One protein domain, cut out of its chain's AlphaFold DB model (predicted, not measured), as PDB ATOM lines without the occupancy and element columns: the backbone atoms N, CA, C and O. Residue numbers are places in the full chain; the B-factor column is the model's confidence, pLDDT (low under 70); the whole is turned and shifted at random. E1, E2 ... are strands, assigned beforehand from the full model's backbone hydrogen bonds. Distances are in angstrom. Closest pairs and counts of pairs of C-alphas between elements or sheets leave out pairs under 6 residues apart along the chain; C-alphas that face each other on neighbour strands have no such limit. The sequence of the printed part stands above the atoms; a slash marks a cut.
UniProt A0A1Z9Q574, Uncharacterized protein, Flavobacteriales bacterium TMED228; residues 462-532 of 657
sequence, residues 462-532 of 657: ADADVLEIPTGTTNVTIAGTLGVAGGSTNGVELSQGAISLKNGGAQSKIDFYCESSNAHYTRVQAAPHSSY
ATOM      1  N   ALA A 462     176.958 200.627 159.127       86.44
ATOM      2  CA  ALA A 462     177.944 200.271 160.144       86.44
ATOM      3  C   ALA A 462     179.219 199.637 159.548       86.44
ATOM      4  O   ALA A 462     179.986 199.004 160.277       86.44
ATOM      5  N   ASP A 463     179.427 199.767 158.231       82.38
ATOM      6  CA  ASP A 463     180.563 199.247 157.457       82.38
ATOM      7  C   ASP A 463     180.718 197.708 157.453       82.38
ATOM      8  O   ASP A 463     181.768 197.171 157.069       82.38
ATOM      9  N   ALA A 464     179.675 196.969 157.843       77.62
ATOM     10  CA  ALA A 464     179.639 195.509 157.784       77.62
ATOM     11  C   ALA A 464     179.144 195.022 156.416       77.62
ATOM     12  O   ALA A 464     178.208 195.589 155.862       77.62
ATOM     13  N   ASP A 465     179.745 193.957 155.881       85.62
ATOM     14  CA  ASP A 465     179.358 193.377 154.585       85.62
ATOM     15  C   ASP A 465     177.917 192.833 154.625       85.62
ATOM     16  O   ASP A 465     177.475 192.307 155.645       85.62
ATOM     17  N   VAL A 466     177.187 192.966 153.513       81.50
ATOM     18  CA  VAL A 466     175.773 192.577 153.327       81.50
ATOM     19  C   VAL A 466     175.599 191.686 152.093       81.50
ATOM     20  O   VAL A 466     174.927 190.662 152.178       81.50
ATOM     21  N   LEU A 467     176.210 192.038 150.958       88.44
ATOM     22  CA  LEU A 467     176.181 191.270 149.705       88.44
ATOM     23  C   LEU A 467     177.580 191.259 149.097       88.44
ATOM     24  O   LEU A 467     178.178 192.320 148.954       88.44
ATOM     25  N   GLU A 468     178.079 190.105 148.678       89.06
ATOM     26  CA  GLU A 468     179.379 189.986 148.026       89.06
ATOM     27  C   GLU A 468     179.301 189.099 146.785       89.06
ATOM     28  O   GLU A 468     178.588 188.099 146.766       89.06
ATOM     29  N   ILE A 469     180.060 189.432 145.748       89.75
ATOM     30  CA  ILE A 469     180.293 188.572 144.586       89.75
ATOM     31  C   ILE A 469     181.764 188.163 144.646       89.75
ATOM     32  O   ILE A 469     182.621 188.993 144.346       89.75
ATOM     33  N   PRO A 470     182.096 186.930 145.071       86.38
ATOM     34  CA  PRO A 470     183.481 186.495 145.174       86.38
ATOM     35  C   PRO A 470     184.175 186.444 143.819       86.38
ATOM     36  O   PRO A 470     183.591 185.994 142.824       86.38
ATOM     37  N   THR A 471     185.447 186.832 143.810       83.56
ATOM     38  CA  THR A 471     186.234 186.975 142.585       83.56
ATOM     39  C   THR A 471     186.339 185.686 141.785       83.56
ATOM     40  O   THR A 471     186.644 184.616 142.320       83.56
ATOM     41  N   GLY A 472     186.099 185.790 140.474       80.38
ATOM     42  CA  GLY A 472     186.206 184.664 139.541       80.38
ATOM     43  C   GLY A 472     185.061 183.647 139.641       80.38
ATOM     44  O   GLY A 472     185.206 182.509 139.185       80.38
ATOM     45  N   THR A 473     183.930 184.035 140.236       78.06
ATOM     46  CA  THR A 473     182.736 183.190 140.359       78.06
ATOM     47  C   THR A 473     181.505 183.850 139.736       78.06
ATOM     48  O   THR A 473     181.494 185.037 139.439       78.06
ATOM     49  N   THR A 474     180.440 183.071 139.537       78.75
ATOM     50  CA  THR A 474     179.099 183.579 139.184       78.75
ATOM     51  C   THR A 474     178.151 183.569 140.385       78.75
ATOM     52  O   THR A 474     176.937 183.674 140.217       78.75
ATOM     53  N   ASN A 475     178.684 183.323 141.582       72.19
ATOM     54  CA  ASN A 475     177.902 183.109 142.792       72.19
ATOM     55  C   ASN A 475     177.865 184.389 143.628       72.19
ATOM     56  O   ASN A 475     178.762 185.221 143.547       72.19
ATOM     57  N   VAL A 476     176.832 184.511 144.456       83.19
ATOM     58  CA  VAL A 476     176.596 185.666 145.324       83.19
ATOM     59  C   VAL A 476     176.543 185.192 146.778       83.19
ATOM     60  O   VAL A 476     175.831 184.237 147.092       83.19
ATOM     61  N   THR A 477     177.289 185.857 147.655       77.19
ATOM     62  CA  THR A 477     177.307 185.667 149.111       77.19
ATOM     63  C   THR A 477     176.453 186.753 149.766       77.19
ATOM     64  O   THR A 477     176.584 187.920 149.424       77.19
ATOM     65  N   ILE A 478     175.580 186.403 150.714       80.81
ATOM     66  CA  ILE A 478     174.773 187.368 151.485       80.81
ATOM     67  C   ILE A 478     175.096 187.186 152.966       80.81
ATOM     68  O   ILE A 478     175.058 186.061 153.464       80.81
ATOM     69  N   ALA A 479     175.456 188.266 153.655       65.69
ATOM     70  CA  ALA A 479     175.829 188.235 155.064       65.69
ATOM     71  C   ALA A 479     174.590 188.242 155.978       65.69
ATOM     72  O   ALA A 479     173.612 188.944 155.727       65.69
ATOM     73  N   GLY A 480     174.637 187.463 157.064       63.59
ATOM     74  CA  GLY A 480     173.487 187.226 157.944       63.59
ATOM     75  C   GLY A 480     172.552 186.130 157.419       63.59
ATOM     76  O   GLY A 480     172.943 185.293 156.606       63.59
ATOM     77  N   THR A 481     171.309 186.085 157.906       47.50
ATOM     78  CA  THR A 481     170.278 185.298 157.223       47.50
ATOM     79  C   THR A 481     170.081 185.912 155.853       47.50
ATOM     80  O   THR A 481     169.610 187.046 155.759       47.50
ATOM     81  N   LEU A 482     170.364 185.147 154.798       53.69
ATOM     82  CA  LEU A 482     169.692 185.385 153.542       53.69
ATOM     83  C   LEU A 482     168.212 185.176 153.840       53.69
ATOM     84  O   LEU A 482     167.705 184.054 153.835       53.69
ATOM     85  N   GLY A 483     167.529 186.285 154.108       46.88
ATOM     86  CA  GLY A 483     166.121 186.442 153.817       46.88
ATOM     87  C   GLY A 483     165.923 186.310 152.312       46.88
ATOM     88  O   GLY A 483     165.390 187.189 151.659       46.88
ATOM     89  N   VAL A 484     166.347 185.189 151.732       50.84
ATOM     90  CA  VAL A 484     165.453 184.528 150.825       50.84
ATOM     91  C   VAL A 484     164.266 184.212 151.712       50.84
ATOM     92  O   VAL A 484     164.408 183.789 152.863       50.84
ATOM     93  N   ALA A 485     163.070 184.307 151.189       49.47
ATOM     94  CA  ALA A 485     162.195 183.208 151.521       49.47
ATOM     95  C   ALA A 485     162.980 181.880 151.240       49.47
ATOM     96  O   ALA A 485     163.058 181.483 150.082       49.47
ATOM     97  N   GLY A 486     163.662 181.261 152.246       44.84
ATOM     98  CA  GLY A 486     164.297 179.922 152.145       44.84
ATOM     99  C   GLY A 486     165.708 179.545 152.726       44.84
ATOM    100  O   GLY A 486     166.577 179.195 151.941       44.84
ATOM    101  N   GLY A 487     165.908 179.457 154.064       46.28
ATOM    102  CA  GLY A 487     166.377 178.291 154.900       46.28
ATOM    103  C   GLY A 487     167.879 177.910 155.227       46.28
ATOM    104  O   GLY A 487     168.834 178.468 154.695       46.28
ATOM    105  N   SER A 488     168.074 176.782 155.978       49.47
ATOM    106  CA  SER A 488     169.357 176.043 156.209       49.47
ATOM    107  C   SER A 488     169.337 174.489 155.944       49.47
ATOM    108  O   SER A 488     168.960 173.765 156.840       49.47
ATOM    109  N   THR A 489     169.964 173.894 154.908       54.69
ATOM    110  CA  THR A 489     171.366 173.595 155.202       54.69
ATOM    111  C   THR A 489     172.229 174.843 155.143       54.69
ATOM    112  O   THR A 489     173.112 174.895 155.984       54.69
ATOM    113  N   ASN A 490     172.038 175.944 154.388       55.53
ATOM    114  CA  ASN A 490     171.554 176.316 153.023       55.53
ATOM    115  C   ASN A 490     170.097 176.282 152.496       55.53
ATOM    116  O   ASN A 490     169.846 176.558 151.334       55.53
ATOM    117  N   GLY A 491     169.119 175.968 153.306       64.25
ATOM    118  CA  GLY A 491     167.723 176.267 153.078       64.25
ATOM    119  C   GLY A 491     166.986 175.640 151.980       64.25
ATOM    120  O   GLY A 491     166.886 174.422 151.937       64.25
ATOM    121  N   VAL A 492     166.353 176.526 151.237       69.31
ATOM    122  CA  VAL A 492     165.738 176.269 149.966       69.31
ATOM    123  C   VAL A 492     166.859 176.462 148.961       69.31
ATOM    124  O   VAL A 492     167.184 177.574 148.554       69.31
ATOM    125  N   GLU A 493     167.461 175.351 148.567       65.56
ATOM    126  CA  GLU A 493     168.337 175.336 147.404       65.56
ATOM    127  C   GLU A 493     167.458 175.102 146.168       65.56
ATOM    128  O   GLU A 493     166.859 174.030 146.022       65.56
ATOM    129  N   LEU A 494     167.365 176.102 145.284       64.75
ATOM    130  CA  LEU A 494     166.724 175.972 143.975       64.75
ATOM    131  C   LEU A 494     167.775 175.609 142.923       64.75
ATOM    132  O   LEU A 494     168.719 176.355 142.674       64.75
ATOM    133  N   SER A 495     167.592 174.458 142.284       58.47
ATOM    134  CA  SER A 495     168.416 173.985 141.168       58.47
ATOM    135  C   SER A 495     167.515 173.522 140.024       58.47
ATOM    136  O   SER A 495     166.320 173.291 140.221       58.47
ATOM    137  N   GLN A 496     168.052 173.397 138.807       63.88
ATOM    138  CA  GLN A 496     167.251 172.964 137.659       63.88
ATOM    139  C   GLN A 496     166.644 171.574 137.921       63.88
ATOM    140  O   GLN A 496     167.344 170.566 137.902       63.88
ATOM    141  N   GLY A 497     165.330 171.535 138.162       64.94
ATOM    142  CA  GLY A 497     164.581 170.305 138.421       64.94
ATOM    143  C   GLY A 497     164.547 169.832 139.879       64.94
ATOM    144  O   GLY A 497     164.006 168.757 140.120       64.94
ATOM    145  N   ALA A 498     165.072 170.593 140.850       71.69
ATOM    146  CA  ALA A 498     164.972 170.226 142.264       71.69
ATOM    147  C   ALA A 498     164.908 171.435 143.209       71.69
ATOM    148  O   ALA A 498     165.676 172.390 143.081       71.69
ATOM    149  N   ILE A 499     164.031 171.326 144.210       80.69
ATOM    150  CA  ILE A 499     163.992 172.194 145.388       80.69
ATOM    151  C   ILE A 499     164.412 171.335 146.575       80.69
ATOM    152  O   ILE A 499     163.689 170.419 146.969       80.69
ATOM    153  N   SER A 500     165.590 171.601 147.131       75.50
ATOM    154  CA  SER A 500     166.050 170.897 148.328       75.50
ATOM    155  C   SER A 500     165.745 171.743 149.552       75.50
ATOM    156  O   SER A 500     166.292 172.829 149.680       75.50
ATOM    157  N   LEU A 501     164.901 171.230 150.453       79.44
ATOM    158  CA  LEU A 501     164.689 171.801 151.781       79.44
ATOM    159  C   LEU A 501     165.504 171.013 152.780       79.44
ATOM    160  O   LEU A 501     165.106 169.935 153.235       79.44
ATOM    161  N   LYS A 502     166.671 171.534 153.109       72.81
ATOM    162  CA  LYS A 502     167.566 170.876 154.049       72.81
ATOM    163  C   LYS A 502     167.421 171.539 155.427       72.81
ATOM    164  O   LYS A 502     166.894 172.645 155.523       72.81
ATOM    165  N   ASN A 503     167.784 170.811 156.483       70.50
ATOM    166  CA  ASN A 503     167.756 171.257 157.879       70.50
ATOM    167  C   ASN A 503     169.044 170.786 158.576       70.50
ATOM    168  O   ASN A 503     169.571 169.725 158.238       70.50
ATOM    169  N   GLY A 504     169.539 171.554 159.548       63.19
ATOM    170  CA  GLY A 504     170.728 171.211 160.339       63.19
ATOM    171  C   GLY A 504     170.444 170.542 161.690       63.19
ATOM    172  O   GLY A 504     171.362 170.419 162.496       63.19
ATOM    173  N   GLY A 505     169.194 170.158 161.988       66.88
ATOM    174  CA  GLY A 505     168.836 169.661 163.321       66.88
ATOM    175  C   GLY A 505     167.480 168.962 163.395       66.88
ATOM    176  O   GLY A 505     167.422 167.745 163.552       66.88
ATOM    177  N   ALA A 506     166.393 169.732 163.322       72.38
ATOM    178  CA  ALA A 506     165.021 169.222 163.346       72.38
ATOM    179  C   ALA A 506     164.484 169.051 161.924       72.38
ATOM    180  O   ALA A 506     164.805 169.853 161.058       72.38
ATOM    181  N   GLN A 507     163.634 168.047 161.704       84.06
ATOM    182  CA  GLN A 507     163.110 167.673 160.384       84.06
ATOM    183  C   GLN A 507     162.728 168.876 159.510       84.06
ATOM    184  O   GLN A 507     161.984 169.763 159.934       84.06
ATOM    185  N   SER A 508     163.197 168.847 158.261       85.88
ATOM    186  CA  SER A 508     162.815 169.812 157.239       85.88
ATOM    187  C   SER A 508     161.313 169.778 157.073       85.88
ATOM    188  O   SER A 508     160.692 168.709 157.091       85.88
ATOM    189  N   LYS A 509     160.748 170.959 156.891       86.31
ATOM    190  CA  LYS A 509     159.319 171.138 156.769       86.31
ATOM    191  C   LYS A 509     159.004 172.249 155.787       86.31
ATOM    192  O   LYS A 509     159.799 173.172 155.620       86.31
ATOM    193  N   ILE A 510     157.845 172.128 155.164       88.12
ATOM    194  CA  ILE A 510     157.190 173.202 154.434       88.12
ATOM    195  C   ILE A 510     155.961 173.558 155.253       88.12
ATOM    196  O   ILE A 510     155.091 172.704 155.436       88.12
ATOM    197  N   ASP A 511     155.936 174.787 155.756       86.56
ATOM    198  CA  ASP A 511     154.813 175.343 156.501       86.56
ATOM    199  C   ASP A 511     153.972 176.177 155.535       86.56
ATOM    200  O   ASP A 511     154.416 177.206 155.029       86.56
ATOM    201  N   PHE A 512     152.770 175.696 155.235       85.62
ATOM    202  CA  PHE A 512     151.762 176.398 154.453       85.62
ATOM    203  C   PHE A 512     150.900 177.205 155.413       85.62
ATOM    204  O   PHE A 512     149.866 176.719 155.885       85.62
ATOM    205  N   TYR A 513     151.384 178.398 155.747       83.62
ATOM    206  CA  TYR A 513     150.674 179.323 156.615       83.62
ATOM    207  C   TYR A 513     149.353 179.743 155.974       83.62
ATOM    208  O   TYR A 513     149.280 180.005 154.773       83.62
ATOM    209  N   CYS A 514     148.294 179.709 156.769       80.19
ATOM    210  CA  CYS A 514     146.935 179.951 156.315       80.19
ATOM    211  C   CYS A 514     146.230 180.954 157.210       80.19
ATOM    212  O   CYS A 514     145.022 180.935 157.257       80.19
ATOM    213  N   GLU A 515     146.936 181.768 157.982       78.62
ATOM    214  CA  GLU A 515     146.374 182.851 158.789       78.62
ATOM    215  C   GLU A 515     147.338 183.926 159.331       78.62
ATOM    216  O   GLU A 515     148.565 183.911 159.376       78.62
ATOM    217  N   SER A 516     146.654 184.941 159.722       69.75
ATOM    218  CA  SER A 516     146.932 186.288 159.994       69.75
ATOM    219  C   SER A 516     148.048 186.642 161.031       69.75
ATOM    220  O   SER A 516     147.977 187.664 161.650       69.75
ATOM    221  N   SER A 517     149.102 185.890 161.307       79.19
ATOM    222  CA  SER A 517     150.322 186.247 162.113       79.19
ATOM    223  C   SER A 517     151.381 185.189 161.968       79.19
ATOM    224  O   SER A 517     152.254 185.008 162.818       79.19
ATOM    225  N   ASN A 518     151.269 184.449 160.865       80.75
ATOM    226  CA  ASN A 518     151.918 183.176 160.669       80.75
ATOM    227  C   ASN A 518     151.746 182.254 161.897       80.75
ATOM    228  O   ASN A 518     152.677 181.525 162.246       80.75
ATOM    229  N   ALA A 519     150.588 182.257 162.571       80.94
ATOM    230  CA  ALA A 519     150.339 181.407 163.733       80.94
ATOM    231  C   ALA A 519     149.780 180.024 163.358       80.94
ATOM    232  O   ALA A 519     150.192 179.050 163.997       80.94
ATOM    233  N   HIS A 520     148.973 179.864 162.291       81.44
ATOM    234  CA  HIS A 520     148.631 178.532 161.744       81.44
ATOM    235  C   HIS A 520     149.268 178.227 160.398       81.44
ATOM    236  O   HIS A 520     149.291 179.034 159.471       81.44
ATOM    237  N   TYR A 521     149.706 176.976 160.282       90.31
ATOM    238  CA  TYR A 521     150.201 176.379 159.060       90.31
ATOM    239  C   TYR A 521     149.735 174.931 158.948       90.31
ATOM    240  O   TYR A 521     149.606 174.211 159.940       90.31
ATOM    241  N   THR A 522     149.557 174.470 157.717       88.56
ATOM    242  CA  THR A 522     149.561 173.034 157.418       88.56
ATOM    243  C   THR A 522     150.968 172.635 156.999       88.56
ATOM    244  O   THR A 522     151.671 173.418 156.365       88.56
ATOM    245  N   ARG A 523     151.443 171.458 157.414       90.75
ATOM    246  CA  ARG A 523     152.860 171.102 157.289       90.75
ATOM    247  C   ARG A 523     153.073 169.830 156.494       90.75
ATOM    248  O   ARG A 523     152.532 168.784 156.840       90.75
ATOM    249  N   VAL A 524     153.994 169.890 155.539       90.69
ATOM    250  CA  VAL A 524     154.669 168.694 155.019       90.69
ATOM    251  C   VAL A 524     156.029 168.602 155.701       90.69
ATOM    252  O   VAL A 524     156.876 169.467 155.504       90.69
ATOM    253  N   GLN A 525     156.232 167.580 156.537       90.69
ATOM    254  CA  GLN A 525     157.443 167.400 157.345       90.69
ATOM    255  C   GLN A 525     158.125 166.080 156.996       90.69
ATOM    256  O   GLN A 525     157.470 165.045 156.886       90.69
ATOM    257  N   ALA A 526     159.451 166.092 156.885       88.56
ATOM    258  CA  ALA A 526     160.219 164.854 156.815       88.56
ATOM    259  C   ALA A 526     160.017 164.032 158.101       88.56
ATOM    260  O   ALA A 526     159.907 164.601 159.181       88.56
ATOM    261  N   ALA A 527     160.007 162.699 158.030       86.81
ATOM    262  CA  ALA A 527     159.985 161.856 159.231       86.81
ATOM    263  C   ALA A 527     161.281 162.025 160.063       86.81
ATOM    264  O   ALA A 527     162.302 162.456 159.514       86.81
ATOM    265  N   PRO A 528     161.288 161.693 161.373       86.38
ATOM    266  CA  PRO A 528     162.506 161.754 162.176       86.38
ATOM    267  C   PRO A 528     163.574 160.834 161.586       86.38
ATOM    268  O   PRO A 528     163.265 159.718 161.175       86.38
ATOM    269  N   HIS A 529     164.835 161.271 161.561       83.56
ATOM    270  CA  HIS A 529     165.922 160.499 160.946       83.56
ATOM    271  C   HIS A 529     166.087 159.094 161.557       83.56
ATOM    272  O   HIS A 529     166.433 158.151 160.859       83.56
ATOM    273  N   SER A 530     165.779 158.925 162.848       85.25
ATOM    274  CA  SER A 530     165.801 157.627 163.537       85.25
ATOM    275  C   SER A 530     164.743 156.634 163.049       85.25
ATOM    276  O   SER A 530     164.803 155.461 163.411       85.25
ATOM    277  N   SER A 531     163.753 157.093 162.285       85.06
ATOM    278  CA  SER A 531     162.583 156.297 161.911       85.06
ATOM    279  C   SER A 531     162.724 155.590 160.562       85.06
ATOM    280  O   SER A 531     161.822 154.847 160.184       85.06
ATOM    281  N   TYR A 532     163.814 155.807 159.817       78.94
ATOM    282  CA  TYR A 532     164.039 155.175 158.513       78.94
ATOM    283  C   TYR A 532     165.530 155.117 158.154       78.94
ATOM    284  O   TYR A 532     166.346 155.862 158.685       78.94
TER     285      TYR A 532
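AT A GLANCE: This is residues 462 to 532 of the 657 residues of an uncharacterized protein of Flavobacteriales bacterium TMED228 (UniProt A0A1Z9Q574). With little regular structure, the domain is a loose row of two small hairpins, E4 with E5 and E2 with E3, and a lone strand E1 at the far end, where the free loop of residues 470 to 475 sticks out. The printed part has 71 residues, no named helix and five named strands, E1 to E5 in order; it is all strand, with 24 residues in named elements. It is loose, with a radius of gyration of the C-alphas of 15.8 A and spans of 42 by 34 by 24 A.

IN THESE COORDINATES: E4, residues 509 to 513, measures 11.9 A from first to last C-alpha. E5, residues 521 to 525, measures 11.7 A and ends at C-alpha 525 (157.443, 167.400, 157.345). E2 is residues 492 to 495, E3 residues 498 to 501. E1, residues 465 to 470, measures 12.4 A from C-alpha 465 (179.358, 193.377, 154.585).

HOW THE PARTS SIT: Hairpin E4 and E5 is antiparallel, with N 510 and O 524 within hydrogen-bond range at 2.9 A. Hairpin E2 and E3 is antiparallel, with N 493 and O 500 within range at 3.0 A. E1 pairs with no named strand; its residues 467 to 468 pair antiparallel with residues 477 to 478.

THE WHOLE: The printed part has no cut. The E1 to E2 link is long, 21 residues. Residues 479 to 497 are among the 22 with pLDDT under 70.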